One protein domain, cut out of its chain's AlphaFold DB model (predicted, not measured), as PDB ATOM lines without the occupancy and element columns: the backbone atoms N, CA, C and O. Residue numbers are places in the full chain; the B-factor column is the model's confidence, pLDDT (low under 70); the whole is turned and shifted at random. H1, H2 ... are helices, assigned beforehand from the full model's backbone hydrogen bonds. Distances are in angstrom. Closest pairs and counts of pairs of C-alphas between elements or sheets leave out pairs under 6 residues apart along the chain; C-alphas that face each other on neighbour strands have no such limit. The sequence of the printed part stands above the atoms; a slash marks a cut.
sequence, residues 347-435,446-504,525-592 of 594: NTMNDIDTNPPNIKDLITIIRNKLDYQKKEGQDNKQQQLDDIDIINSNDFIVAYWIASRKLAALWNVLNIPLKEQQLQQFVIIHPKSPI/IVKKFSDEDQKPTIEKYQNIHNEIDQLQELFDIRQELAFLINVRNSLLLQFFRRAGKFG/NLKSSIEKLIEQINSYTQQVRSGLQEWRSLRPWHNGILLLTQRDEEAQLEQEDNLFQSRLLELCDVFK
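AT A GLANCE: This is residues 347 to 435, 446 to 504 and 525 to 592 of the 594 residues of an uncharacterized protein of Streblomastix strix (UniProt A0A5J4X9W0). The model is a long rod along one very long helix, H6, with H7 and H8 running loosely side by side with its later part. Round its earlier part gathers a looser group of short and medium helices: H4 packs on H6, H1 crosses H4, and H2 and H3 lie near the beginning of H6, with residues 375 to 381 sticking out. The printed part has 216 residues with eight named helices, H1 to H8 in chain order, and no named strand; the class is all helix. It is only just extended, close to loose, with a radius of gyration of the C-alphas of 25.8 A and spans of 93 by 37 by 30 A.

IN THESE COORDINATES: H1 is residues 347 to 353, with C-alpha 347 at (188.196, 161.975, 166.693). H2 is residues 359 to 376, 25.9 A from first to last C-alpha, and H3 is residues 387 to 391. H4, residues 394 to 413, measures 28.5 A, and H5 is residues 418 to 423. H6, residues 459 to 504, measures 66.5 A, begins at C-alpha 459 (187.493, 135.775, 165.785) and has a kink of 25 degrees near residue 473. H7, residues 525 to 554, measures 43.8 A. H8, residues 569 to 591, measures 32.0 A and ends at C-alpha 591 (145.711, 189.940, 162.664).

HOW THE PARTS SIT: H1 touches residues 402 to 410 of H4, closest at the C-alphas of Asp 351 and Lys 406, 5.0 A, only just about perpendicular at 73 degrees. H2 only just touches H6, with 3 pairs of C-alphas within 8 A, the closest those of Ile 359 and Gln 463, 6.8 A. H2 also only just touches H3, with 3 pairs; the closest C-alphas are those of Ile 366 and Ile 390, 6.5 A. H4 touches residues 462 to 476 of H6, closest at the C-alphas of Leu 407 and Ile 469, 5.7 A, the same way at 37 degrees, only just a steep tilt. H5 is close to H4 but not clearly touching, with the C-alphas of Trp 411 and Gln 421 closest at 7.8 A. H6, H7 and H8 form an up and down bundle, each running against the one before. H6 and H7 touch, closest at the C-alphas of Arg 489 and Tyr 540, 5.8 A, with a shallow tilt of 24 degrees. H8 is close to H7 but not clearly touching, with the C-alphas of Leu 548 and Glu 570 closest at 7.3 A. Every O i to N i+4 pair is within hydrogen-bond range in H1, H2, H3, H4, H5, H7 and H8, and 41 of 42 are in H6.

THE WHOLE: The two C-alphas farthest apart, those of Asp 379 and Lys 592, are 93.4 A apart. Residues 436 to 445 and 505 to 524 are not printed, with C-alpha gaps of 9.7 A and 15.2 A. The link from H7 to H8 is long, with 14 residues. The mean pLDDT of the printed part is 78.9; 50 residues are under 70, among them 423 to 435, 446 to 455 and 555 to 567.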
ATOM      1  N   ASN A 347     187.694 163.345 166.587       84.25
ATOM      2  CA  ASN A 347     188.196 161.975 166.693       84.25
ATOM      3  C   ASN A 347     187.047 160.965 166.770       84.25
ATOM      4  O   ASN A 347     187.090 159.933 166.113       84.25
ATOM      5  N   THR A 348     186.009 161.285 167.542       84.19
ATOM      6  CA  THR A 348     184.797 160.469 167.676       84.19
ATOM      7  C   THR A 348     184.079 160.346 166.333       84.19
ATOM      8  O   THR A 348     183.583 159.277 165.997       84.19
ATOM      9  N   MET A 349     184.042 161.431 165.558       87.50
ATOM     10  CA  MET A 349     183.494 161.432 164.203       87.50
ATOM     11  C   MET A 349     184.302 160.523 163.271       87.50
ATOM     12  O   MET A 349     183.728 159.624 162.664       87.50
ATOM     13  N   ASN A 350     185.627 160.689 163.224       86.31
ATOM     14  CA  ASN A 350     186.501 159.856 162.394       86.31
ATOM     15  C   ASN A 350     186.401 158.366 162.770       86.31
ATOM     16  O   ASN A 350     186.367 157.501 161.894       86.31
ATOM     17  N   ASP A 351     186.297 158.057 164.066       87.75
ATOM     18  CA  ASP A 351     186.140 156.686 164.559       87.75
ATOM     19  C   ASP A 351     184.797 156.062 164.139       87.75
ATOM     20  O   ASP A 351     184.752 154.872 163.832       87.75
ATOM     21  N   ILE A 352     183.711 156.843 164.086       87.31
ATOM     22  CA  ILE A 352     182.397 156.374 163.608       87.31
ATOM     23  C   ILE A 352     182.387 156.212 162.084       87.31
ATOM     24  O   ILE A 352     181.856 155.219 161.581       87.31
ATOM     25  N   ASP A 353     183.020 157.127 161.350       86.75
ATOM     26  CA  ASP A 353     183.107 157.077 159.885       86.75
ATOM     27  C   ASP A 353     183.997 155.923 159.385       86.75
ATOM     28  O   ASP A 353     183.872 155.467 158.243       86.75
ATOM     29  N   THR A 354     184.881 155.403 160.240       87.94
ATOM     30  CA  THR A 354     185.761 154.286 159.893       87.94
ATOM     31  C   THR A 354     184.997 152.964 159.908       87.94
ATOM     32  O   THR A 354     184.604 152.461 160.956       87.94
ATOM     33  N   ASN A 355     184.824 152.337 158.743       88.00
ATOM     34  CA  ASN A 355     184.171 151.031 158.656       88.00
ATOM     35  C   ASN A 355     185.175 149.885 158.847       88.00
ATOM     36  O   ASN A 355     186.079 149.730 158.018       88.00
ATOM     37  N   PRO A 356     185.037 149.066 159.908       88.62
ATOM     38  CA  PRO A 356     185.846 147.869 160.047       88.62
ATOM     39  C   PRO A 356     185.512 146.875 158.917       88.62
ATOM     40  O   PRO A 356     184.362 146.793 158.485       88.62
ATOM     41  N   PRO A 357     186.502 146.127 158.401       88.25
ATOM     42  CA  PRO A 357     186.262 145.140 157.352       88.25
ATOM     43  C   PRO A 357     185.383 143.994 157.863       88.25
ATOM     44  O   PRO A 357     185.544 143.533 158.988       88.25
ATOM     45  N   ASN A 358     184.502 143.454 157.017       90.12
ATOM     46  CA  ASN A 358     183.742 142.262 157.389       90.12
ATOM     47  C   ASN A 358     184.703 141.108 157.727       90.12
ATOM     48  O   ASN A 358     185.711 140.914 157.045       90.12
ATOM     49  N   ILE A 359     184.376 140.295 158.737       88.44
ATOM     50  CA  ILE A 359     185.224 139.173 159.167       88.44
ATOM     51  C   ILE A 359     185.578 138.215 158.018       88.44
ATOM     52  O   ILE A 359     186.709 137.739 157.944       88.44
ATOM     53  N   LYS A 360     184.646 137.951 157.091       87.69
ATOM     54  CA  LYS A 360     184.890 137.061 155.943       87.69
ATOM     55  C   LYS A 360     185.916 137.656 154.984       87.69
ATOM     56  O   LYS A 360     186.813 136.944 154.524       87.69
ATOM     57  N   ASP A 361     185.808 138.953 154.724       88.69
ATOM     58  CA  ASP A 361     186.716 139.676 153.837       88.69
ATOM     59  C   ASP A 361     188.097 139.806 154.482       88.69
ATOM     60  O   ASP A 361     189.107 139.515 153.844       88.69
ATOM     61  N   LEU A 362     188.140 140.130 155.777       88.69
ATOM     62  CA  LEU A 362     189.363 140.212 156.570       88.69
ATOM     63  C   LEU A 362     190.121 138.879 156.572       88.69
ATOM     64  O   LEU A 362     191.304 138.843 156.234       88.69
ATOM     65  N   ILE A 363     189.434 137.771 156.876       88.06
ATOM     66  CA  ILE A 363     190.019 136.422 156.845       88.06
ATOM     67  C   ILE A 363     190.552 136.097 155.445       88.06
ATOM     68  O   ILE A 363     191.651 135.561 155.315       88.06
ATOM     69  N   THR A 364     189.805 136.438 154.393       88.12
ATOM     70  CA  THR A 364     190.215 136.184 153.004       88.12
ATOM     71  C   THR A 364     191.468 136.981 152.632       88.12
ATOM     72  O   THR A 364     192.406 136.425 152.060       88.12
ATOM     73  N   ILE A 365     191.527 138.264 152.997       86.38
ATOM     74  CA  ILE A 365     192.687 139.135 152.759       86.38
ATOM     75  C   ILE A 365     193.921 138.601 153.491       86.38
ATOM     76  O   ILE A 365     194.991 138.498 152.888       86.38
ATOM     77  N   ILE A 366     193.772 138.227 154.764       87.31
ATOM     78  CA  ILE A 366     194.875 137.711 155.580       87.31
ATOM     79  C   ILE A 366     195.383 136.382 155.017       87.31
ATOM     80  O   ILE A 366     196.589 136.230 154.823       87.31
ATOM     81  N   ARG A 367     194.482 135.446 154.686       86.94
ATOM     82  CA  ARG A 367     194.854 134.156 154.081       86.94
ATOM     83  C   ARG A 367     195.628 134.352 152.782       86.94
ATOM     84  O   ARG A 367     196.715 133.806 152.644       86.94
ATOM     85  N   ASN A 368     195.141 135.213 151.887       86.12
ATOM     86  CA  ASN A 368     195.823 135.501 150.623       86.12
ATOM     87  C   ASN A 368     197.224 136.102 150.828       86.12
ATOM     88  O   ASN A 368     198.156 135.745 150.106       86.12
ATOM     89  N   LYS A 369     197.396 137.001 151.808       84.44
ATOM     90  CA  LYS A 369     198.707 137.589 152.134       84.44
ATOM     91  C   LYS A 369     199.672 136.555 152.714       84.44
ATOM     92  O   LYS A 369     200.829 136.517 152.299       84.44
ATOM     93  N   LEU A 370     199.205 135.721 153.641       82.00
ATOM     94  CA  LEU A 370     200.026 134.673 154.253       82.00
ATOM     95  C   LEU A 370     200.412 133.596 153.229       82.00
ATOM     96  O   LEU A 370     201.568 133.182 153.189       82.00
ATOM     97  N   ASP A 371     199.492 133.214 152.341       81.69
ATOM     98  CA  ASP A 371     199.769 132.293 151.234       81.69
ATOM     99  C   ASP A 371     200.796 132.861 150.248       81.69
ATOM    100  O   ASP A 371     201.649 132.127 149.748       81.69
ATOM    101  N   TYR A 372     200.739 134.164 149.960       80.81
ATOM    102  CA  TYR A 372     201.720 134.829 149.104       80.81
ATOM    103  C   TYR A 372     203.115 134.838 149.748       80.81
ATOM    104  O   TYR A 372     204.091 134.455 149.106       80.81
ATOM    105  N   GLN A 373     203.209 135.171 151.040       77.44
ATOM    106  CA  GLN A 373     204.473 135.149 151.787       77.44
ATOM    107  C   GLN A 373     205.080 133.739 151.871       77.44
ATOM    108  O   GLN A 373     206.287 133.578 151.694       77.44
ATOM    109  N   LYS A 374     204.248 132.705 152.066       74.44
ATOM    110  CA  LYS A 374     204.682 131.296 152.046       74.44
ATOM    111  C   LYS A 374     205.135 130.826 150.657       74.44
ATOM    112  O   LYS A 374     205.929 129.903 150.568       74.44
ATOM    113  N   LYS A 375     204.652 131.437 149.569       74.81
ATOM    114  CA  LYS A 375     205.109 131.124 148.201       74.81
ATOM    115  C   LYS A 375     206.431 131.806 147.837       74.81
ATOM    116  O   LYS A 375     207.168 131.262 147.020       74.81
ATOM    117  N   GLU A 376     206.738 132.965 148.422       73.69
ATOM    118  CA  GLU A 376     208.021 133.659 148.216       73.69
ATOM    119  C   GLU A 376     209.167 133.082 149.072       73.69
ATOM    120  O   GLU A 376     210.323 133.124 148.652       73.69
ATOM    121  N   GLY A 377     208.866 132.496 150.237       64.06
ATOM    122  CA  GLY A 377     209.821 131.738 151.053       64.06
ATOM    123  C   GLY A 377     209.747 130.239 150.754       64.06
ATOM    124  O   GLY A 377     208.776 129.592 151.112       64.06
ATOM    125  N   GLN A 378     210.752 129.676 150.088       52.28
ATOM    126  CA  GLN A 378     210.811 128.259 149.696       52.28
ATOM    127  C   GLN A 378     210.436 127.269 150.823       52.28
ATOM    128  O   GLN A 378     211.165 127.148 151.798       52.28
ATOM    129  N   ASP A 379     209.328 126.535 150.660       51.62
ATOM    130  CA  ASP A 379     209.253 125.062 150.665       51.62
ATOM    131  C   ASP A 379     207.799 124.593 150.444       51.62
ATOM    132  O   ASP A 379     206.861 125.032 151.104       51.62
ATOM    133  N   ASN A 380     207.611 123.673 149.489       52.72
ATOM    134  CA  ASN A 380     206.330 123.150 148.981       52.72
ATOM    135  C   ASN A 380     205.555 122.272 149.990       52.72
ATOM    136  O   ASN A 380     205.220 121.122 149.701       52.72
ATOM    137  N   LYS A 381     205.233 122.786 151.177       56.66
ATOM    138  CA  LYS A 381     204.285 122.129 152.083       56.66
ATOM    139  C   LYS A 381     203.044 122.999 152.224       56.66
ATOM    140  O   LYS A 381     203.065 124.025 152.894       56.66
ATOM    141  N   GLN A 382     201.953 122.557 151.594       54.81
ATOM    142  CA  GLN A 382     200.591 123.014 151.880       54.81
ATOM    143  C   GLN A 382     200.245 122.660 153.334       54.81
ATOM    144  O   GLN A 382     199.583 121.663 153.607       54.81
ATOM    145  N   GLN A 383     200.739 123.445 154.288       58.69
ATOM    146  CA  GLN A 383     200.164 123.487 155.624       58.69
ATOM    147  C   GLN A 383     198.918 124.357 155.546       58.69
ATOM    148  O   GLN A 383     198.990 125.503 155.095       58.69
ATOM    149  N   GLN A 384     197.780 123.791 155.956       62.34
ATOM    150  CA  GLN A 384     196.585 124.579 156.225       62.34
ATOM    151  C   GLN A 384     196.975 125.713 157.179       62.34
ATOM    152  O   GLN A 384     197.697 125.499 158.150       62.34
ATOM    153  N   LEU A 385     196.595 126.937 156.821       65.88
ATOM    154  CA  LEU A 385     196.713 128.086 157.704       65.88
ATOM    155  C   LEU A 385     195.720 127.894 158.843       65.88
ATOM    156  O   LEU A 385     194.511 127.910 158.603       65.88
ATOM    157  N   ASP A 386     196.241 127.707 160.049       76.38
ATOM    158  CA  ASP A 386     195.423 127.587 161.245       76.38
ATOM    159  C   ASP A 386     194.883 128.966 161.643       76.38
ATOM    160  O   ASP A 386     195.517 130.002 161.418       76.38
ATOM    161  N   ASP A 387     193.715 128.999 162.286       75.06
ATOM    162  CA  ASP A 387     193.093 130.251 162.742       75.06
ATOM    163  C   ASP A 387     193.994 131.036 163.720       75.06
ATOM    164  O   ASP A 387     193.884 132.257 163.825       75.06
ATOM    165  N   ILE A 388     194.948 130.361 164.371       75.69
ATOM    166  CA  ILE A 388     195.980 130.967 165.226       75.69
ATOM    167  C   ILE A 388     196.888 131.916 164.425       75.69
ATOM    168  O   ILE A 388     197.200 133.009 164.903       75.69
ATOM    169  N   ASP A 389     197.276 131.548 163.200       78.31
ATOM    170  CA  ASP A 389     198.118 132.389 162.337       78.31
ATOM    171  C   ASP A 389     197.364 133.650 161.890       78.31
ATOM    172  O   ASP A 389     197.939 134.735 161.780       78.31
ATOM    173  N   ILE A 390     196.052 133.522 161.670       80.38
ATOM    174  CA  ILE A 390     195.175 134.634 161.284       80.38
ATOM    175  C   ILE A 390     195.008 135.603 162.455       80.38
ATOM    176  O   ILE A 390     195.181 136.809 162.277       80.38
ATOM    177  N   ILE A 391     194.716 135.082 163.650       80.31
ATOM    178  CA  ILE A 391     194.508 135.878 164.867       80.31
ATOM    179  C   ILE A 391     195.774 136.655 165.253       80.31
ATOM    180  O   ILE A 391     195.688 137.813 165.659       80.31
ATOM    181  N   ASN A 392     196.951 136.049 165.082       80.38
ATOM    182  CA  ASN A 392     198.231 136.693 165.385       80.38
ATOM    183  C   ASN A 392     198.716 137.647 164.282       80.38
ATOM    184  O   ASN A 392     199.750 138.298 164.444       80.38
ATOM    185  N   SER A 393     198.005 137.746 163.155       84.25
ATOM    186  CA  SER A 393     198.385 138.664 162.084       84.25
ATOM    187  C   SER A 393     198.183 140.124 162.506       84.25
ATOM    188  O   SER A 393     197.173 140.496 163.110       84.25
ATOM    189  N   ASN A 394     199.128 140.993 162.130       83.06
ATOM    190  CA  ASN A 394     199.022 142.432 162.396       83.06
ATOM    191  C   ASN A 394     197.744 143.039 161.795       83.06
ATOM    192  O   ASN A 394     197.148 143.924 162.401       83.06
ATOM    193  N   ASP A 395     197.311 142.553 160.630       85.94
ATOM    194  CA  ASP A 395     196.092 143.020 159.963       85.94
ATOM    195  C   ASP A 395     194.836 142.719 160.797       85.94
ATOM    196  O   ASP A 395     193.973 143.587 160.934       85.94
ATOM    197  N   PHE A 396     194.747 141.525 161.399       88.38
ATOM    198  CA  PHE A 396     193.635 141.168 162.281       88.38
ATOM    199  C   PHE A 396     193.620 142.031 163.545       88.38
ATOM    200  O   PHE A 396     192.576 142.562 163.920       88.38
ATOM    201  N   ILE A 397     194.785 142.229 164.167       85.69
ATOM    202  CA  ILE A 397     194.928 143.050 165.377       85.69
ATOM    203  C   ILE A 397     194.525 144.505 165.102       85.69
ATOM    204  O   ILE A 397     193.803 145.111 165.897       85.69
ATOM    205  N   VAL A 398     194.948 145.067 163.965       86.06
ATOM    206  CA  VAL A 398     194.573 146.427 163.549       86.06
ATOM    207  C   VAL A 398     193.070 146.520 163.284       86.06
ATOM    208  O   VAL A 398     192.428 147.438 163.792       86.06
ATOM    209  N   ALA A 399     192.487 145.567 162.552       88.88
ATOM    210  CA  ALA A 399     191.049 145.549 162.293       88.88
ATOM    211  C   ALA A 399     190.232 145.440 163.591       88.88
ATOM    212  O   ALA A 399     189.251 146.165 163.763       88.88
ATOM    213  N   TYR A 400     190.660 144.586 164.526       89.06
ATOM    214  CA  TYR A 400     190.052 144.454 165.851       89.06
ATOM    215  C   TYR A 400     190.111 145.758 166.644       89.06
ATOM    216  O   TYR A 400     189.127 146.162 167.269       89.06
ATOM    217  N   TRP A 401     191.250 146.447 166.594       86.50
ATOM    218  CA  TRP A 401     191.429 147.723 167.272       86.50
ATOM    219  C   TRP A 401     190.538 148.827 166.684       86.50
ATOM    220  O   TRP A 401     189.900 149.555 167.443       86.50
ATOM    221  N   ILE A 402     190.431 148.906 165.353       88.75
ATOM    222  CA  ILE A 402     189.525 149.835 164.656       88.75
ATOM    223  C   ILE A 402     188.070 149.575 165.066       88.75
ATOM    224  O   ILE A 402     187.378 150.500 165.486       88.75
ATOM    225  N   ALA A 403     187.623 148.316 165.017       90.56
ATOM    226  CA  ALA A 403     186.266 147.948 165.417       90.56
ATOM    227  C   ALA A 403     185.989 148.316 166.887       90.56
ATOM    228  O   ALA A 403     184.974 148.933 167.197       90.56
ATOM    229  N   SER A 404     186.934 148.033 167.787       88.12
ATOM    230  CA  SER A 404     186.811 148.394 169.205       88.12
ATOM    231  C   SER A 404     186.692 149.908 169.422       88.12
ATOM    232  O   SER A 404     185.913 150.345 170.269       88.12
ATOM    233  N   ARG A 405     187.437 150.725 168.660       88.12
ATOM    234  CA  ARG A 405     187.334 152.193 168.727       88.12
ATOM    235  C   ARG A 405     185.989 152.695 168.232       88.12
ATOM    236  O   ARG A 405     185.372 153.497 168.930       88.12
ATOM    237  N   LYS A 406     185.510 152.191 167.092       91.56
ATOM    238  CA  LYS A 406     184.187 152.543 166.564       91.56
ATOM    239  C   LYS A 406     183.080 152.195 167.557       91.56
ATOM    240  O   LYS A 406     182.232 153.038 167.837       91.56
ATOM    241  N   LEU A 407     183.126 151.003 168.156       90.12
ATOM    242  CA  LEU A 407     182.165 150.595 169.183       90.12
ATOM    243  C   LEU A 407     182.173 151.554 170.386       90.12
ATOM    244  O   LEU A 407     181.121 152.031 170.807       90.12
ATOM    245  N   ALA A 408     183.357 151.903 170.898       85.50
ATOM    246  CA  ALA A 408     183.488 152.855 172.000       85.50
ATOM    247  C   ALA A 408     182.972 154.259 171.633       85.50
ATOM    248  O   ALA A 408     182.333 154.924 172.452       85.50
ATOM    249  N   ALA A 409     183.234 154.716 170.406       86.81
ATOM    250  CA  ALA A 409     182.734 155.987 169.898       86.81
ATOM    251  C   ALA A 409     181.197 155.989 169.821       86.81
ATOM    252  O   ALA A 409     180.571 156.927 170.314       86.81
ATOM    253  N   LEU A 410     180.591 154.912 169.309       88.19
ATOM    254  CA  LEU A 410     179.135 154.732 169.277       88.19
ATOM    255  C   LEU A 410     178.534 154.730 170.686       88.19
ATOM    256  O   LEU A 410     177.563 155.441 170.927       88.19
ATOM    257  N   TRP A 411     179.132 154.021 171.647       86.69
ATOM    258  CA  TRP A 411     178.676 154.035 173.043       86.69
ATOM    259  C   TRP A 411     178.683 155.429 173.665       86.69
ATOM    260  O   TRP A 411     177.724 155.807 174.341       86.69
ATOM    261  N   ASN A 412     179.748 156.196 173.425       82.56
ATOM    262  CA  ASN A 412     179.873 157.561 173.929       82.56
ATOM    263  C   ASN A 412     178.825 158.483 173.308       82.56
ATOM    264  O   ASN A 412     178.177 159.254 174.006       82.56
ATOM    265  N   VAL A 413     178.651 158.394 171.993       82.31
ATOM    266  CA  VAL A 413     177.713 159.226 171.241       82.31
ATOM    267  C   VAL A 413     176.269 158.896 171.606       82.31
ATOM    268  O   VAL A 413     175.474 159.803 171.831       82.31
ATOM    269  N   LEU A 414     175.932 157.616 171.746       81.12
ATOM    270  CA  LEU A 414     174.600 157.164 172.149       81.12
ATOM    271  C   LEU A 414     174.348 157.306 173.663       81.12
ATOM    272  O   LEU A 414     173.228 157.081 174.111       81.12
ATOM    273  N   ASN A 415     175.349 157.713 174.454       77.44
ATOM    274  CA  ASN A 415     175.277 157.804 175.917       77.44
ATOM    275  C   ASN A 415     174.801 156.495 176.579       77.44
ATOM    276  O   ASN A 415     173.978 156.516 177.500       77.44
ATOM    277  N   ILE A 416     175.302 155.346 176.114       76.50
ATOM    278  CA  ILE A 416     174.915 154.041 176.666       76.50
ATOM    279  C   ILE A 416     175.414 153.935 178.118       76.50
ATOM    280  O   ILE A 416     176.606 154.151 178.354       76.50
ATOM    281  N   PRO A 417     174.562 153.592 179.105       74.69
ATOM    282  CA  PRO A 417     174.980 153.488 180.499       74.69
ATOM    283  C   PRO A 417     176.099 152.463 180.705       74.69
ATOM    284  O   PRO A 417     176.052 151.366 180.154       74.69
ATOM    285  N   LEU A 418     177.048 152.764 181.598       74.38
ATOM    286  CA  LEU A 418     178.169 151.863 181.908       74.38
ATOM    287  C   LEU A 418     177.704 150.455 182.329       74.38
ATOM    288  O   LEU A 418     178.374 149.475 182.034       74.38
ATOM    289  N   LYS A 419     176.544 150.344 182.991       74.31
ATOM    290  CA  LYS A 419     175.956 149.050 183.369       74.31
ATOM    291  C   LYS A 419     175.611 148.191 182.148       74.31
ATOM    292  O   LYS A 419     175.914 147.008 182.158       74.31
ATOM    293  N   GLU A 420     175.036 148.789 181.105       74.31
ATOM    294  CA  GLU A 420     174.715 148.091 179.850       74.31
ATOM    295  C   GLU A 420     175.991 147.735 179.083       74.31
ATOM    296  O   GLU A 420     176.144 146.604 178.631       74.31
ATOM    297  N   GLN A 421     176.971 148.647 179.041       78.12
ATOM    298  CA  GLN A 421     178.288 148.366 178.453       78.12
ATOM    299  C   GLN A 421     178.970 147.158 179.124       78.12
ATOM    300  O   GLN A 421     179.554 146.307 178.458       78.12
ATOM    301  N   GLN A 422     178.867 147.053 180.454       71.12
ATOM    302  CA  GLN A 422     179.436 145.947 181.233       71.12
ATOM    303  C   GLN A 422     178.702 144.617 181.019       71.12
ATOM    304  O   GLN A 422     179.343 143.566 181.050       71.12
ATOM    305  N   LEU A 423     177.385 144.641 180.785       67.88
ATOM    306  CA  LEU A 423     176.601 143.433 180.495       67.88
ATOM    307  C   LEU A 423     177.026 142.768 179.187       67.88
ATOM    308  O   LEU A 423     176.947 141.547 179.072       67.88
ATOM    309  N   GLN A 424     177.527 143.550 178.232       66.44
ATOM    310  CA  GLN A 424     177.955 143.029 176.941       66.44
ATOM    311  C   GLN A 424     179.334 142.337 176.968       66.44
ATOM    312  O   GLN A 424     179.757 141.793 175.953       66.44
ATOM    313  N   GLN A 425     180.030 142.312 178.117       61.69
ATOM    314  CA  GLN A 425     181.312 141.609 178.343       61.69
ATOM    315  C   GLN A 425     182.426 141.907 177.319       61.69
ATOM    316  O   GLN A 425     183.440 141.206 177.265       61.69
ATOM    317  N   PHE A 426     182.288 142.962 176.517       61.06
ATOM    318  CA  PHE A 426     183.325 143.378 175.592       61.06
ATOM    319  C   PHE A 426     184.484 143.982 176.377       61.06
ATOM    320  O   PHE A 426     184.337 144.990 177.070       61.06
ATOM    321  N   VAL A 427     185.672 143.394 176.240       52.72
ATOM    322  CA  VAL A 427     186.903 144.043 176.691       52.72
ATOM    323  C   VAL A 427     187.229 145.146 175.689       52.72
ATOM    324  O   VAL A 427     187.962 144.934 174.722       52.72
ATOM    325  N   ILE A 428     186.643 146.326 175.892       54.97
ATOM    326  CA  ILE A 428     187.006 147.510 175.122       54.97
ATOM    327  C   ILE A 428     188.336 148.029 175.649       54.97
ATOM    328  O   ILE A 428     188.460 148.510 176.777       54.97
ATOM    329  N   ILE A 429     189.351 147.952 174.796       52.66
ATOM    330  CA  ILE A 429     190.647 148.558 175.065       52.66
ATOM    331  C   ILE A 429     190.490 150.055 174.838       52.66
ATOM    332  O   ILE A 429     190.637 150.546 173.721       52.66
ATOM    333  N   HIS A 430     190.187 150.793 175.903       45.81
ATOM    334  CA  HIS A 430     190.237 152.247 175.865       45.81
ATOM    335  C   HIS A 430     191.696 152.686 175.680       45.81
ATOM    336  O   HIS A 430     192.531 152.442 176.562       45.81
ATOM    337  N   PRO A 431     192.059 153.325 174.555       42.53
ATOM    338  CA  PRO A 431     193.402 153.846 174.417       42.53
ATOM    339  C   PRO A 431     193.568 155.000 175.413       42.53
ATOM    340  O   PRO A 431     192.843 155.987 175.369       42.53
ATOM    341  N   LYS A 432     194.569 154.911 176.296       41.16
ATOM    342  CA  LYS A 432     194.963 156.019 177.189       41.16
ATOM    343  C   LYS A 432     195.515 157.244 176.427       41.16
ATOM    344  O   LYS A 432     195.965 158.195 177.060       41.16
ATOM    345  N   SER A 433     195.554 157.223 175.089       37.12
ATOM    346  CA  SER A 433     196.155 158.269 174.249       37.12
ATOM    347  C   SER A 433     195.585 158.222 172.821       37.12
ATOM    348  O   SER A 433     195.521 157.122 172.262       37.12
ATOM    349  N   PRO A 434     195.221 159.362 172.201       40.00
ATOM    350  CA  PRO A 434     194.861 159.410 170.786       40.00
ATOM    351  C   PRO A 434     196.071 159.003 169.937       40.00
ATOM    352  O   PRO A 434     197.182 159.501 170.127       40.00
ATOM    353  N   ILE A 435     195.868 158.052 169.031       46.34
ATOM    354  CA  ILE A 435     196.913 157.566 168.132       46.34
ATOM    355  C   ILE A 435     196.875 158.438 166.873       46.34
ATOM    356  O   ILE A 435     195.906 158.387 166.125       46.34
ATOM    357  N   ILE A 446     200.735 148.786 168.862       55.41
ATOM    358  CA  ILE A 446     199.402 148.229 169.127       55.41
ATOM    359  C   ILE A 446     199.526 146.774 169.599       55.41
ATOM    360  O   ILE A 446     198.917 146.405 170.599       55.41
ATOM    361  N   VAL A 447     200.399 145.978 168.969       52.81
ATOM    362  CA  VAL A 447     200.654 144.571 169.340       52.81
ATOM    363  C   VAL A 447     201.219 144.437 170.763       52.81
ATOM    364  O   VAL A 447     200.869 143.504 171.478       52.81
ATOM    365  N   LYS A 448     202.024 145.403 171.236       53.81
ATOM    366  CA  LYS A 448     202.567 145.402 172.610       53.81
ATOM    367  C   LYS A 448     201.529 145.697 173.700       53.81
ATOM    368  O   LYS A 448     201.806 145.428 174.866       53.81
ATOM    369  N   LYS A 449     200.360 146.253 173.357       54.72
ATOM    370  CA  LYS A 449     199.302 146.578 174.334       54.72
ATOM    371  C   LYS A 449     198.467 145.361 174.752       54.72
ATOM    372  O   LYS A 449     197.802 145.434 175.776       54.72
ATOM    373  N   PHE A 450     198.557 144.243 174.032       54.34
ATOM    374  CA  PHE A 450     197.857 142.986 174.332       54.34
ATOM    375  C   PHE A 450     198.710 142.037 175.197       54.34
ATOM    376  O   PHE A 450     198.873 140.863 174.873       54.34
ATOM    377  N   SER A 451     199.316 142.556 176.271       50.12
ATOM    378  CA  SER A 451     200.205 141.770 177.147       50.12
ATOM    379  C   SER A 451     199.462 140.746 178.018       50.12
ATOM    380  O   SER A 451     200.091 139.799 178.485       50.12
ATOM    381  N   ASP A 452     198.158 140.926 178.235       58.53
ATOM    382  CA  ASP A 452     197.330 140.021 179.035       58.53
ATOM    383  C   ASP A 452     196.625 139.004 178.119       58.53
ATOM    384  O   ASP A 452     195.951 139.389 177.161       58.53
ATOM    385  N   GLU A 453     196.760 137.704 178.417       58.91
ATOM    386  CA  GLU A 453     196.128 136.595 177.669       58.91
ATOM    387  C   GLU A 453     194.612 136.798 177.486       58.91
ATOM    388  O   GLU A 453     194.090 136.586 176.391       58.91
ATOM    389  N   ASP A 454     193.921 137.318 178.504       55.47
ATOM    390  CA  ASP A 454     192.471 137.564 178.477       55.47
ATOM    391  C   ASP A 454     192.058 138.688 177.509       55.47
ATOM    392  O   ASP A 454     190.912 138.741 177.043       55.47
ATOM    393  N   GLN A 455     192.991 139.578 177.154       66.69
ATOM    394  CA  GLN A 455     192.753 140.693 176.236       66.69
ATOM    395  C   GLN A 455     193.042 140.335 174.779       66.69
ATOM    396  O   GLN A 455     192.744 141.142 173.897       66.69
ATOM    397  N   LYS A 456     193.582 139.140 174.496       72.94
ATOM    398  CA  LYS A 456     193.896 138.750 173.121       72.94
ATOM    399  C   LYS A 456     192.637 138.776 172.241       72.94
ATOM    400  O   LYS A 456     191.570 138.300 172.667       72.94
ATOM    401  N   PRO A 457     192.744 139.346 171.027       82.75
ATOM    402  CA  PRO A 457     191.637 139.387 170.091       82.75
ATOM    403  C   PRO A 457     191.342 137.964 169.613       82.75
ATOM    404  O   PRO A 457     192.251 137.185 169.347       82.75
ATOM    405  N   THR A 458     190.066 137.608 169.509       87.06
ATOM    406  CA  THR A 458     189.623 136.332 168.929       87.06
ATOM    407  C   THR A 458     188.627 136.609 167.812       87.06
ATOM    408  O   THR A 458     188.003 137.673 167.781       87.06
ATOM    409  N   ILE A 459     188.468 135.659 166.884       87.12
ATOM    410  CA  ILE A 459     187.493 135.775 165.785       87.12
ATOM    411  C   ILE A 459     186.077 135.968 166.342       87.12
ATOM    412  O   ILE A 459     185.350 136.834 165.867       87.12
ATOM    413  N   GLU A 460     185.717 135.222 167.388       87.69
ATOM    414  CA  GLU A 460     184.418 135.335 168.056       87.69
ATOM    415  C   GLU A 460     184.214 136.717 168.692       87.69
ATOM    416  O   GLU A 460     183.201 137.364 168.439       87.69
ATOM    417  N   LYS A 461     185.203 137.233 169.441       87.06
ATOM    418  CA  LYS A 461     185.132 138.591 170.011       87.06
ATOM    419  C   LYS A 461     184.971 139.643 168.914       87.06
ATOM    420  O   LYS A 461     184.160 140.550 169.061       87.06
ATOM    421  N   TYR A 462     185.710 139.514 167.810       89.69
ATOM    422  CA  TYR A 462     185.588 140.423 166.672       89.69
ATOM    423  C   TYR A 462     184.194 140.384 166.040       89.69
ATOM    424  O   TYR A 462     183.614 141.430 165.773       89.69
ATOM    425  N   GLN A 463     183.645 139.186 165.819       90.25
ATOM    426  CA  GLN A 463     182.296 139.012 165.282       90.25
ATOM    427  C   GLN A 463     181.241 139.626 166.200       90.25
ATOM    428  O   GLN A 463     180.358 140.329 165.719       90.25
ATOM    429  N   ASN A 464     181.362 139.419 167.510       89.06
ATOM    430  CA  ASN A 464     180.441 140.001 168.480       89.06
ATOM    431  C   ASN A 464     180.522 141.538 168.474       89.06
ATOM    432  O   ASN A 464     179.482 142.190 168.450       89.06
ATOM    433  N   ILE A 465     181.731 142.117 168.407       90.00
ATOM    434  CA  ILE A 465     181.921 143.572 168.263       90.00
ATOM    435  C   ILE A 465     181.290 144.077 166.962       90.00
ATOM    436  O   ILE A 465     180.600 145.089 166.976       90.00
ATOM    437  N   HIS A 466     181.501 143.388 165.838       90.19
ATOM    438  CA  HIS A 466     180.951 143.801 164.546       90.19
ATOM    439  C   HIS A 466     179.417 143.779 164.546       90.19
ATOM    440  O   HIS A 466     178.794 144.741 164.110       90.19
ATOM    441  N   ASN A 467     178.808 142.722 165.086       88.94
ATOM    442  CA  ASN A 467     177.353 142.618 165.198       88.94
ATOM    443  C   ASN A 467     176.773 143.729 166.086       88.94
ATOM    444  O   ASN A 467     175.702 144.255 165.790       88.94
ATOM    445  N   GLU A 468     177.468 144.085 167.168       88.69
ATOM    446  CA  GLU A 468     177.056 145.189 168.038       88.69
ATOM    447  C   GLU A 468     177.195 146.542 167.330       88.69
ATOM    448  O   GLU A 468     176.292 147.369 167.411       88.69
ATOM    449  N   ILE A 469     178.282 146.764 166.579       91.50
ATOM    450  CA  ILE A 469     178.444 147.967 165.749       91.50
ATOM    451  C   ILE A 469     177.285 148.092 164.763       91.50
ATOM    452  O   ILE A 469     176.718 149.174 164.669       91.50
ATOM    453  N   ASP A 470     176.905 147.016 164.071       89.38
ATOM    454  CA  ASP A 470     175.804 147.048 163.102       89.38
ATOM    455  C   ASP A 470     174.473 147.438 163.775       89.38
ATOM    456  O   ASP A 470     173.749 148.292 163.265       89.38
ATOM    457  N   GLN A 471     174.182 146.888 164.962       86.75
ATOM    458  CA  GLN A 471     172.986 147.247 165.740       86.75
ATOM    459  C   GLN A 471     173.006 148.702 166.223       86.75
ATOM    460  O   GLN A 471     171.991 149.396 166.195       86.75
ATOM    461  N   LEU A 472     174.152 149.173 166.717       88.19
ATOM    462  CA  LEU A 472     174.289 150.530 167.239       88.19
ATOM    463  C   LEU A 472     174.378 151.579 166.131       88.19
ATOM    464  O   LEU A 472     174.008 152.726 166.367       88.19
ATOM    465  N   GLN A 473     174.839 151.205 164.939       90.56
ATOM    466  CA  GLN A 473     174.878 152.084 163.777       90.56
ATOM    467  C   GLN A 473     173.461 152.461 163.339       90.56
ATOM    468  O   GLN A 473     173.205 153.636 163.110       90.56
ATOM    469  N   GLU A 474     172.523 151.510 163.322       87.31
ATOM    470  CA  GLU A 474     171.113 151.798 163.027       87.31
ATOM    471  C   GLU A 474     170.523 152.807 164.029       87.31
ATOM    472  O   GLU A 474     169.892 153.790 163.643       87.31
ATOM    473  N   LEU A 475     170.808 152.631 165.325       84.94
ATOM    474  CA  LEU A 475     170.406 153.599 166.352       84.94
ATOM    475  C   LEU A 475     171.077 154.960 166.149       84.94
ATOM    476  O   LEU A 475     170.443 156.002 166.310       84.94
ATOM    477  N   PHE A 476     172.361 154.973 165.806       88.12
ATOM    478  CA  PHE A 476     173.090 156.205 165.542       88.12
ATOM    479  C   PHE A 476     172.512 156.974 164.351       88.12
ATOM    480  O   PHE A 476     172.341 158.189 164.456       88.12
ATOM    481  N   ASP A 477     172.137 156.284 163.277       87.12
ATOM    482  CA  ASP A 477     171.541 156.894 162.090       87.12
ATOM    483  C   ASP A 477     170.203 157.576 162.439       87.12
ATOM    484  O   ASP A 477     169.988 158.741 162.090       87.12
ATOM    485  N   ILE A 478     169.352 156.916 163.237       85.00
ATOM    486  CA  ILE A 478     168.094 157.494 163.747       85.00
ATOM    487  C   ILE A 478     168.371 158.730 164.614       85.00
ATOM    488  O   ILE A 478     167.702 159.760 164.491       85.00
ATOM    489  N   ARG A 479     169.391 158.670 165.482       84.81
ATOM    490  CA  ARG A 479     169.800 159.819 166.306       84.81
ATOM    491  C   ARG A 479     170.253 161.000 165.449       84.81
ATOM    492  O   ARG A 479     169.916 162.142 165.767       84.81
ATOM    493  N   GLN A 480     171.038 160.744 164.405       85.88
ATOM    494  CA  GLN A 480     171.549 161.769 163.496       85.88
ATOM    495  C   GLN A 480     170.407 162.424 162.712       85.88
ATOM    496  O   GLN A 480     170.359 163.654 162.620       85.88
ATOM    497  N   GLU A 481     169.456 161.628 162.218       86.88
ATOM    498  CA  GLU A 481     168.249 162.132 161.562       86.88
ATOM    499  C   GLU A 481     167.418 163.000 162.512       86.88
ATOM    500  O   GLU A 481     167.031 164.117 162.163       86.88
ATOM    501  N   LEU A 482     167.212 162.557 163.752       86.06
ATOM    502  CA  LEU A 482     166.468 163.345 164.725       86.06
ATOM    503  C   LEU A 482     167.170 164.671 165.059       86.06
ATOM    504  O   LEU A 482     166.526 165.723 165.094       86.06
ATOM    505  N   ALA A 483     168.489 164.647 165.261       83.94
ATOM    506  CA  ALA A 483     169.280 165.853 165.496       83.94
ATOM    507  C   ALA A 483     169.195 166.832 164.311       83.94
ATOM    508  O   ALA A 483     169.118 168.051 164.503       83.94
ATOM    509  N   PHE A 484     169.162 166.311 163.082       86.25
ATOM    510  CA  PHE A 484     168.920 167.106 161.884       86.25
ATOM    511  C   PHE A 484     167.529 167.756 161.909       86.25
ATOM    512  O   PHE A 484     167.422 168.975 161.748       86.25
ATOM    513  N   LEU A 485     166.471 166.978 162.159       88.12
ATOM    514  CA  LEU A 485     165.090 167.470 162.192       88.12
ATOM    515  C   LEU A 485     164.890 168.568 163.245       88.12
ATOM    516  O   LEU A 485     164.283 169.601 162.950       88.12
ATOM    517  N   ILE A 486     165.452 168.388 164.443       86.19
ATOM    518  CA  ILE A 486     165.400 169.384 165.523       86.19
ATOM    519  C   ILE A 486     166.089 170.684 165.093       86.19
ATOM    520  O   ILE A 486     165.526 171.768 165.256       86.19
ATOM    521  N   ASN A 487     167.269 170.607 164.474       83.88
ATOM    522  CA  ASN A 487     167.978 171.801 164.007       83.88
ATOM    523  C   ASN A 487     167.237 172.545 162.888       83.88
ATOM    524  O   ASN A 487     167.204 173.782 162.882       83.88
ATOM    525  N   VAL A 488     166.612 171.816 161.957       86.81
ATOM    526  CA  VAL A 488     165.770 172.420 160.916       86.81
ATOM    527  C   VAL A 488     164.573 173.127 161.551       86.81
ATOM    528  O   VAL A 488     164.346 174.307 161.271       86.81
ATOM    529  N   ARG A 489     163.862 172.461 162.468       90.62
ATOM    530  CA  ARG A 489     162.738 173.051 163.208       90.62
ATOM    531  C   ARG A 489     163.153 174.322 163.950       90.62
ATOM    532  O   ARG A 489     162.493 175.350 163.815       90.62
ATOM    533  N   ASN A 490     164.264 174.290 164.680       86.56
ATOM    534  CA  ASN A 490     164.745 175.435 165.458       86.56
ATOM    535  C   ASN A 490     165.134 176.616 164.560       86.56
ATOM    536  O   ASN A 490     164.878 177.777 164.893       86.56
ATOM    537  N   SER A 491     165.682 176.331 163.377       86.75
ATOM    538  CA  SER A 491     165.965 177.349 162.364       86.75
ATOM    539  C   SER A 491     164.682 178.001 161.837       86.75
ATOM    540  O   SER A 491     164.627 179.226 161.704       86.75
ATOM    541  N   LEU A 492     163.633 177.210 161.587       90.25
ATOM    542  CA  LEU A 492     162.322 177.711 161.166       90.25
ATOM    543  C   LEU A 492     161.646 178.539 162.265       90.25
ATOM    544  O   LEU A 492     161.158 179.632 161.982       90.25
ATOM    545  N   LEU A 493     161.686 178.084 163.522       89.19
ATOM    546  CA  LEU A 493     161.187 178.841 164.674       89.19
ATOM    547  C   LEU A 493     161.876 180.202 164.788       89.19
ATOM    548  O   LEU A 493     161.215 181.231 164.928       89.19
ATOM    549  N   LEU A 494     163.205 180.243 164.661       88.25
ATOM    550  CA  LEU A 494     163.952 181.497 164.699       88.25
ATOM    551  C   LEU A 494     163.540 182.446 163.561       88.25
ATOM    552  O   LEU A 494     163.410 183.654 163.778       88.25
ATOM    553  N   GLN A 495     163.318 181.920 162.352       89.19
ATOM    554  CA  GLN A 495     162.806 182.709 161.227       89.19
ATOM    555  C   GLN A 495     161.395 183.234 161.498       89.19
ATOM    556  O   GLN A 495     161.138 184.415 161.251       89.19
ATOM    557  N   PHE A 496     160.516 182.396 162.049       92.06
ATOM    558  CA  PHE A 496     159.171 182.781 162.455       92.06
ATOM    559  C   PHE A 496     159.213 183.925 163.468       92.06
ATOM    560  O   PHE A 496     158.659 184.986 163.189       92.06
ATOM    561  N   PHE A 497     159.955 183.795 164.573       87.44
ATOM    562  CA  PHE A 497     160.052 184.858 165.579       87.44
ATOM    563  C   PHE A 497     160.628 186.159 165.010       87.44
ATOM    564  O   PHE A 497     160.142 187.244 165.333       87.44
ATOM    565  N   ARG A 498     161.622 186.081 164.113       87.12
ATOM    566  CA  ARG A 498     162.171 187.268 163.433       87.12
ATOM    567  C   ARG A 498     161.140 187.948 162.532       87.12
ATOM    568  O   ARG A 498     161.045 189.174 162.553       87.12
ATOM    569  N   ARG A 499     160.385 187.189 161.729       85.62
ATOM    570  CA  ARG A 499     159.370 187.745 160.814       85.62
ATOM    571  C   ARG A 499     158.147 188.264 161.569       85.62
ATOM    572  O   ARG A 499     157.727 189.390 161.317       85.62
ATOM    573  N   ALA A 500     157.663 187.515 162.554       82.88
ATOM    574  CA  ALA A 500     156.598 187.931 163.463       82.88
ATOM    575  C   ALA A 500     156.966 189.201 164.246       82.88
ATOM    576  O   ALA A 500     156.141 190.095 164.415       82.88
ATOM    577  N   GLY A 501     158.219 189.311 164.701       81.06
ATOM    578  CA  GLY A 501     158.726 190.506 165.377       81.06
ATOM    579  C   GLY A 501     158.745 191.741 164.474       81.06
ATOM    580  O   GLY A 501     158.305 192.807 164.897       81.06
ATOM    581  N   LYS A 502     159.191 191.597 163.217       77.94
ATOM    582  CA  LYS A 502     159.145 192.683 162.220       77.94
ATOM    583  C   LYS A 502     157.715 193.134 161.933       77.94
ATOM    584  O   LYS A 502     157.486 194.330 161.804       77.94
ATOM    585  N   PHE A 503     156.774 192.191 161.888       68.75
ATOM    586  CA  PHE A 503     155.363 192.502 161.689       68.75
ATOM    587  C   PHE A 503     154.774 193.284 162.874       68.75
ATOM    588  O   PHE A 503     154.127 194.308 162.688       68.75
ATOM    589  N   GLY A 504     155.060 192.865 164.112       66.69
ATOM    590  CA  GLY A 504     154.582 193.567 165.310       66.69
ATOM    591  C   GLY A 504     155.169 194.975 165.504       66.69
ATOM    592  O   GLY A 504     154.628 195.760 166.273       66.69
ATOM    593  N   ASN A 525     152.153 189.561 151.196       82.06
ATOM    594  CA  ASN A 525     153.323 188.710 150.977       82.06
ATOM    595  C   ASN A 525     153.944 188.252 152.302       82.06
ATOM    596  O   ASN A 525     154.306 187.083 152.444       82.06
ATOM    597  N   LEU A 526     154.039 189.144 153.293       81.56
ATOM    598  CA  LEU A 526     154.562 188.805 154.613       81.56
ATOM    599  C   LEU A 526     153.623 187.853 155.369       81.56
ATOM    600  O   LEU A 526     154.108 186.907 155.987       81.56
ATOM    601  N   LYS A 527     152.301 188.038 155.257       83.12
ATOM    602  CA  LYS A 527     151.294 187.128 155.822       83.12
ATOM    603  C   LYS A 527     151.406 185.720 155.233       83.12
ATOM    604  O   LYS A 527     151.618 184.774 155.984       83.12
ATOM    605  N   SER A 528     151.388 185.589 153.902       86.88
ATOM    606  CA  SER A 528     151.559 184.288 153.231       86.88
ATOM    607  C   SER A 528     152.899 183.627 153.587       86.88
ATOM    608  O   SER A 528     152.998 182.411 153.733       86.88
ATOM    609  N   SER A 529     153.949 184.432 153.764       87.56
ATOM    610  CA  SER A 529     155.264 183.956 154.192       87.56
ATOM    611  C   SER A 529     155.260 183.391 155.620       87.56
ATOM    612  O   SER A 529     155.934 182.394 155.883       87.56
ATOM    613  N   ILE A 530     154.510 184.008 156.539       86.00
ATOM    614  CA  ILE A 530     154.342 183.534 157.920       86.00
ATOM    615  C   ILE A 530     153.477 182.265 157.954       86.00
ATOM    616  O   ILE A 530     153.860 181.312 158.624       86.00
ATOM    617  N   GLU A 531     152.380 182.211 157.193       87.62
ATOM    618  CA  GLU A 531     151.516 181.021 157.073       87.62
ATOM    619  C   GLU A 531     152.309 179.793 156.601       87.62
ATOM    620  O   GLU A 531     152.278 178.747 157.248       87.62
ATOM    621  N   LYS A 532     153.133 179.946 155.555       91.12
ATOM    622  CA  LYS A 532     154.026 178.873 155.084       91.12
ATOM    623  C   LYS A 532     155.019 178.413 156.153       91.12
ATOM    624  O   LYS A 532     155.295 177.220 156.253       91.12
ATOM    625  N   LEU A 533     155.571 179.337 156.945       91.06
ATOM    626  CA  LEU A 533     156.470 178.975 158.046       91.06
ATOM    627  C   LEU A 533     155.733 178.187 159.133       91.06
ATOM    628  O   LEU A 533     156.297 177.230 159.648       91.06
ATOM    629  N   ILE A 534     154.494 178.555 159.463       91.62
ATOM    630  CA  ILE A 534     153.670 177.835 160.444       91.62
ATOM    631  C   ILE A 534     153.411 176.401 159.972       91.62
ATOM    632  O   ILE A 534     153.639 175.461 160.731       91.62
ATOM    633  N   GLU A 535     153.001 176.219 158.714       92.44
ATOM    634  CA  GLU A 535     152.796 174.889 158.125       92.44
ATOM    635  C   GLU A 535     154.072 174.038 158.184       92.44
ATOM    636  O   GLU A 535     154.037 172.881 158.610       92.44
ATOM    637  N   GLN A 536     155.218 174.624 157.818       93.69
ATOM    638  CA  GLN A 536     156.510 173.943 157.881       93.69
ATOM    639  C   GLN A 536     156.893 173.576 159.318       93.69
ATOM    640  O   GLN A 536     157.274 172.433 159.565       93.69
ATOM    641  N   ILE A 537     156.770 174.505 160.271       93.62
ATOM    642  CA  ILE A 537     157.072 174.256 161.688       93.62
ATOM    643  C   ILE A 537     156.202 173.115 162.215       93.62
ATOM    644  O   ILE A 537     156.738 172.184 162.807       93.62
ATOM    645  N   ASN A 538     154.896 173.128 161.946       92.38
ATOM    646  CA  ASN A 538     153.983 172.073 162.386       92.38
ATOM    647  C   ASN A 538     154.350 170.708 161.788       92.38
ATOM    648  O   ASN A 538     154.409 169.715 162.514       92.38
ATOM    649  N   SER A 539     154.661 170.661 160.487       94.44
ATOM    650  CA  SER A 539     155.123 169.439 159.816       94.44
ATOM    651  C   SER A 539     156.408 168.892 160.448       94.44
ATOM    652  O   SER A 539     156.496 167.700 160.739       94.44
ATOM    653  N   TYR A 540     157.408 169.744 160.688       92.88
ATOM    654  CA  TYR A 540     158.667 169.315 161.302       92.88
ATOM    655  C   TYR A 540     158.497 168.936 162.778       92.88
ATOM    656  O   TYR A 540     159.095 167.958 163.213       92.88
ATOM    657  N   THR A 541     157.645 169.623 163.545       92.56
ATOM    658  CA  THR A 541     157.310 169.231 164.926       92.56
ATOM    659  C   THR A 541     156.703 167.827 164.973       92.56
ATOM    660  O   THR A 541     157.080 167.031 165.830       92.56
ATOM    661  N   GLN A 542     155.813 167.479 164.037       92.81
ATOM    662  CA  GLN A 542     155.258 166.122 163.948       92.81
ATOM    663  C   GLN A 542     156.326 165.074 163.619       92.81
ATOM    664  O   GLN A 542     156.354 164.022 164.254       92.81
ATOM    665  N   GLN A 543     157.228 165.365 162.677       92.25
ATOM    666  CA  GLN A 543     158.339 164.465 162.343       92.25
ATOM    667  C   GLN A 543     159.276 164.252 163.539       92.25
ATOM    668  O   GLN A 543     159.632 163.116 163.834       92.25
ATOM    669  N   VAL A 544     159.605 165.317 164.280       90.19
ATOM    670  CA  VAL A 544     160.418 165.218 165.503       90.19
ATOM    671  C   VAL A 544     159.714 164.368 166.565       90.19
ATOM    672  O   VAL A 544     160.345 163.484 167.136       90.19
ATOM    673  N   ARG A 545     158.406 164.566 166.805       89.56
ATOM    674  CA  ARG A 545     157.629 163.726 167.740       89.56
ATOM    675  C   ARG A 545     157.619 162.252 167.316       89.56
ATOM    676  O   ARG A 545     157.799 161.381 168.162       89.56
ATOM    677  N   SER A 546     157.455 161.974 166.022       89.75
ATOM    678  CA  SER A 546     157.507 160.607 165.486       89.75
ATOM    679  C   SER A 546     158.880 159.968 165.703       89.75
ATOM    680  O   SER A 546     158.949 158.847 166.199       89.75
ATOM    681  N   GLY A 547     159.967 160.685 165.399       86.88
ATOM    682  CA  GLY A 547     161.330 160.186 165.606       86.88
ATOM    683  C   GLY A 547     161.676 159.980 167.086       86.88
ATOM    684  O   GLY A 547     162.316 158.994 167.442       86.88
ATOM    685  N   LEU A 548     161.190 160.852 167.980       84.44
ATOM    686  CA  LEU A 548     161.301 160.670 169.436       84.44
ATOM    687  C   LEU A 548     160.574 159.401 169.912       84.44
ATOM    688  O   LEU A 548     161.089 158.659 170.751       84.44
ATOM    689  N   GLN A 549     159.382 159.138 169.374       84.69
ATOM    690  CA  GLN A 549     158.608 157.942 169.699       84.69
ATOM    691  C   GLN A 549     159.283 156.665 169.179       84.69
ATOM    692  O   GLN A 549     159.361 155.676 169.911       84.69
ATOM    693  N   GLU A 550     159.786 156.689 167.945       85.25
ATOM    694  CA  GLU A 550     160.549 155.588 167.353       85.25
ATOM    695  C   GLU A 550     161.786 155.271 168.196       85.25
ATOM    696  O   GLU A 550     161.958 154.132 168.632       85.25
ATOM    697  N   TRP A 551     162.569 156.286 168.559       82.50
ATOM    698  CA  TRP A 551     163.720 156.126 169.445       82.50
ATOM    699  C   TRP A 551     163.366 155.447 170.773       82.50
ATOM    700  O   TRP A 551     164.030 154.498 171.191       82.50
ATOM    701  N   ARG A 552     162.302 155.914 171.439       78.75
ATOM    702  CA  ARG A 552     161.834 155.331 172.708       78.75
ATOM    703  C   ARG A 552     161.453 153.863 172.567       78.75
ATOM    704  O   ARG A 552     161.636 153.096 173.508       78.75
ATOM    705  N   SER A 553     160.920 153.472 171.411       79.94
ATOM    706  CA  SER A 553     160.530 152.085 171.156       79.94
ATOM    707  C   SER A 553     161.728 151.146 170.994       79.94
ATOM    708  O   SER A 553     161.608 149.955 171.278       79.94
ATOM    709  N   LEU A 554     162.887 151.674 170.586       76.81
ATOM    710  CA  LEU A 554     164.029 150.859 170.192       76.81
ATOM    711  C   LEU A 554     164.870 150.357 171.370       76.81
ATOM    712  O   LEU A 554     165.443 149.277 171.244       76.81
ATOM    713  N   ARG A 555     164.932 151.046 172.525       66.94
ATOM    714  CA  ARG A 555     165.620 150.518 173.726       66.94
ATOM    715  C   ARG A 555     165.009 151.006 175.062       66.94
ATOM    716  O   ARG A 555     164.836 152.207 175.253       66.94
ATOM    717  N   PRO A 556     164.797 150.107 176.047       56.59
ATOM    718  CA  PRO A 556     164.108 150.406 177.312       56.59
ATOM    719  C   PRO A 556     164.940 151.170 178.359       56.59
ATOM    720  O   PRO A 556     164.382 151.653 179.339       56.59
ATOM    721  N   TRP A 557     166.263 151.286 178.196       61.53
ATOM    722  CA  TRP A 557     167.135 152.004 179.143       61.53
ATOM    723  C   TRP A 557     167.242 153.515 178.879       61.53
ATOM    724  O   TRP A 557     167.860 154.230 179.669       61.53
ATOM    725  N   HIS A 558     166.639 154.023 177.800       61.31
ATOM    726  CA  HIS A 558     166.624 155.448 177.479       61.31
ATOM    727  C   HIS A 558     165.283 156.088 177.855       61.31
ATOM    728  O   HIS A 558     164.367 156.174 177.044       61.31
ATOM    729  N   ASN A 559     165.196 156.628 179.075       54.41
ATOM    730  CA  ASN A 559     164.037 157.404 179.555       54.41
ATOM    731  C   ASN A 559     163.911 158.808 178.917       54.41
ATOM    732  O   ASN A 559     163.174 159.650 179.418       54.41
ATOM    733  N   GLY A 560     164.633 159.073 177.829       58.62
ATOM    734  CA  GLY A 560     164.659 160.348 177.119       58.62
ATOM    735  C   GLY A 560     165.820 160.384 176.130       58.62
ATOM    736  O   GLY A 560     166.834 159.704 176.319       58.62
ATOM    737  N   ILE A 561     165.672 161.166 175.066       63.31
ATOM    738  CA  ILE A 561     166.787 161.470 174.172       63.31
ATOM    739  C   ILE A 561     167.553 162.628 174.782       63.31
ATOM    740  O   ILE A 561     167.013 163.718 174.949       63.31
ATOM    741  N   LEU A 562     168.818 162.378 175.100       63.69
ATOM    742  CA  LEU A 562     169.769 163.419 175.456       63.69
ATOM    743  C   LEU A 562     170.609 163.724 174.210       63.69
ATOM    744  O   LEU A 562     171.541 162.982 173.871       63.69
ATOM    745  N   LEU A 563     170.261 164.799 173.500       64.94
ATOM    746  CA  LEU A 563     171.169 165.411 172.528       64.94
ATOM    747  C   LEU A 563     172.062 166.439 173.253       64.94
ATOM    748  O   LEU A 563     172.283 166.368 174.465       64.94
ATOM    749  N   LEU A 564     172.623 167.368 172.485       51.75
ATOM    750  CA  LEU A 564     173.529 168.455 172.868       51.75
ATOM    751  C   LEU A 564     173.337 169.072 174.254       51.75
ATOM    752  O   LEU A 564     174.308 169.456 174.904       51.75
ATOM    753  N   THR A 565     172.093 169.257 174.676       50.69
ATOM    754  CA  THR A 565     171.781 170.034 175.874       50.69
ATOM    755  C   THR A 565     171.972 169.237 177.163       50.69
ATOM    756  O   THR A 565     171.932 169.832 178.240       50.69
ATOM    757  N   GLN A 566     172.170 167.911 177.065       62.66
ATOM    758  CA  GLN A 566     172.018 166.969 178.183       62.66
ATOM    759  C   GLN A 566     170.652 167.109 178.878       62.66
ATOM    760  O   GLN A 566     170.496 166.729 180.038       62.66
ATOM    761  N   ARG A 567     169.662 167.677 178.180       64.31
ATOM    762  CA  ARG A 567     168.280 167.792 178.635       64.31
ATOM    763  C   ARG A 567     167.431 166.808 177.858       64.31
ATOM    764  O   ARG A 567     167.799 166.372 176.772       64.31
ATOM    765  N   ASP A 568     166.299 166.474 178.455       77.06
ATOM    766  CA  ASP A 568     165.253 165.720 177.787       77.06
ATOM    767  C   ASP A 568     164.713 166.552 176.615       77.06
ATOM    768  O   ASP A 568     164.023 167.558 176.812       77.06
ATOM    769  N   GLU A 569     165.086 166.153 175.399       76.44
ATOM    770  CA  GLU A 569     164.715 166.849 174.165       76.44
ATOM    771  C   GLU A 569     163.194 166.865 173.956       76.44
ATOM    772  O   GLU A 569     162.674 167.782 173.326       76.44
ATOM    773  N   GLU A 570     162.448 165.920 174.537       81.81
ATOM    774  CA  GLU A 570     160.986 165.935 174.474       81.81
ATOM    775  C   GLU A 570     160.384 167.027 175.359       81.81
ATOM    776  O   GLU A 570     159.530 167.794 174.916       81.81
ATOM    777  N   ALA A 571     160.873 167.153 176.595       82.56
ATOM    778  CA  ALA A 571     160.442 168.223 177.489       82.56
ATOM    779  C   ALA A 571     160.784 169.607 176.909       82.56
ATOM    780  O   ALA A 571     159.987 170.544 177.007       82.56
ATOM    781  N   GLN A 572     161.954 169.734 176.275       84.69
ATOM    782  CA  GLN A 572     162.341 170.962 175.589       84.69
ATOM    783  C   GLN A 572     161.459 171.235 174.363       84.69
ATOM    784  O   GLN A 572     161.016 172.372 174.184       84.69
ATOM    785  N   LEU A 573     161.166 170.214 173.553       86.75
ATOM    786  CA  LEU A 573     160.280 170.333 172.398       86.75
ATOM    787  C   LEU A 573     158.912 170.878 172.810       86.75
ATOM    788  O   LEU A 573     158.432 171.829 172.195       86.75
ATOM    789  N   GLU A 574     158.319 170.325 173.870       88.31
ATOM    790  CA  GLU A 574     157.031 170.778 174.403       88.31
ATOM    791  C   GLU A 574     157.102 172.215 174.936       88.31
ATOM    792  O   GLU A 574     156.200 173.019 174.699       88.31
ATOM    793  N   GLN A 575     158.184 172.600 175.617       88.44
ATOM    794  CA  GLN A 575     158.360 173.981 176.072       88.44
ATOM    795  C   GLN A 575     158.421 174.971 174.896       88.44
ATOM    796  O   GLN A 575     157.790 176.032 174.938       88.44
ATOM    797  N   GLU A 576     159.181 174.641 173.854       87.31
ATOM    798  CA  GLU A 576     159.316 175.477 172.662       87.31
ATOM    799  C   GLU A 576     158.024 175.528 171.844       87.31
ATOM    800  O   GLU A 576     157.679 176.593 171.330       87.31
ATOM    801  N   ASP A 577     157.298 174.411 171.746       90.31
ATOM    802  CA  ASP A 577     156.000 174.346 171.068       90.31
ATOM    803  C   ASP A 577     154.973 175.223 171.794       90.31
ATOM    804  O   ASP A 577     154.326 176.060 171.173       90.31
ATOM    805  N   ASN A 578     154.912 175.162 173.127       90.38
ATOM    806  CA  ASN A 578     154.055 176.048 173.920       90.38
ATOM    807  C   ASN A 578     154.376 177.537 173.698       90.38
ATOM    808  O   ASN A 578     153.470 178.366 173.577       90.38
ATOM    809  N   LEU A 579     155.662 177.894 173.613       89.31
ATOM    810  CA  LEU A 579     156.084 179.273 173.353       89.31
ATOM    811  C   LEU A 579     155.729 179.716 171.925       89.31
ATOM    812  O   LEU A 579     155.282 180.848 171.721       89.31
ATOM    813  N   PHE A 580     155.889 178.822 170.950       90.88
ATOM    814  CA  PHE A 580     155.467 179.035 169.571       90.88
ATOM    815  C   PHE A 580     153.951 179.248 169.466       90.88
ATOM    816  O   PHE A 580     153.534 180.254 168.893       90.88
ATOM    817  N   GLN A 581     153.140 178.380 170.077       90.06
ATOM    818  CA  GLN A 581     151.678 178.491 170.077       90.06
ATOM    819  C   GLN A 581     151.198 179.773 170.763       90.06
ATOM    820  O   GLN A 581     150.346 180.475 170.227       90.06
ATOM    821  N   SER A 582     151.791 180.135 171.906       87.88
ATOM    822  CA  SER A 582     151.479 181.397 172.590       87.88
ATOM    823  C   SER A 582     151.722 182.602 171.677       87.88
ATOM    824  O   SER A 582     150.851 183.454 171.500       87.88
ATOM    825  N   ARG A 583     152.880 182.637 171.003       85.62
ATOM    826  CA  ARG A 583     153.193 183.727 170.076       85.62
ATOM    827  C   ARG A 583     152.305 183.712 168.834       85.62
ATOM    828  O   ARG A 583     151.991 184.775 168.309       85.62
ATOM    829  N   LEU A 584     151.914 182.535 168.354       86.62
ATOM    830  CA  LEU A 584     150.984 182.395 167.241       86.62
ATOM    831  C   LEU A 584     149.602 182.963 167.592       86.62
ATOM    832  O   LEU A 584     149.043 183.696 166.786       86.62
ATOM    833  N   LEU A 585     149.093 182.699 168.799       85.44
ATOM    834  CA  LEU A 585     147.829 183.262 169.282       85.44
ATOM    835  C   LEU A 585     147.885 184.792 169.379       85.44
ATOM    836  O   LEU A 585     146.999 185.462 168.857       85.44
ATOM    837  N   GLU A 586     148.962 185.346 169.949       82.44
ATOM    838  CA  GLU A 586     149.172 186.803 170.000       82.44
ATOM    839  C   GLU A 586     149.154 187.436 168.604       82.44
ATOM    840  O   GLU A 586     148.637 188.535 168.414       82.44
ATOM    841  N   LEU A 587     149.730 186.748 167.616       79.31
ATOM    842  CA  LEU A 587     149.648 187.169 166.228       79.31
ATOM    843  C   LEU A 587     148.190 187.088 165.755       79.31
ATOM    844  O   LEU A 587     147.656 188.106 165.325       79.31
ATOM    845  N   CYS A 588     147.522 185.935 165.841       77.81
ATOM    846  CA  CYS A 588     146.146 185.765 165.356       77.81
ATOM    847  C   CYS A 588     145.177 186.830 165.900       77.81
ATOM    848  O   CYS A 588     144.398 187.385 165.119       77.81
ATOM    849  N   ASP A 589     145.295 187.186 167.183       71.19
ATOM    850  CA  ASP A 589     144.510 188.246 167.829       71.19
ATOM    851  C   ASP A 589     144.773 189.634 167.221       71.19
ATOM    852  O   ASP A 589     143.841 190.409 166.990       71.19
ATOM    853  N   VAL A 590     146.034 189.946 166.903       65.62
ATOM    854  CA  VAL A 590     146.426 191.192 166.221       65.62
ATOM    855  C   VAL A 590     145.966 191.200 164.759       65.62
ATOM    856  O   VAL A 590     145.605 192.250 164.225       65.62
ATOM    857  N   PHE A 591     145.950 190.042 164.101       59.69
ATOM    858  CA  PHE A 591     145.711 189.940 162.664       59.69
ATOM    859  C   PHE A 591     144.257 189.700 162.252       59.69
ATOM    860  O   PHE A 591     143.961 189.796 161.057       59.69
ATOM    861  N   LYS A 592     143.364 189.322 163.177       61.38
ATOM    862  CA  LYS A 592     142.051 188.739 162.832       61.38
ATOM    863  C   LYS A 592     142.178 187.613 161.791       61.38
ATOM    864  O   LYS A 592     141.342 187.491 160.894       61.38
TER     865      LYS A 592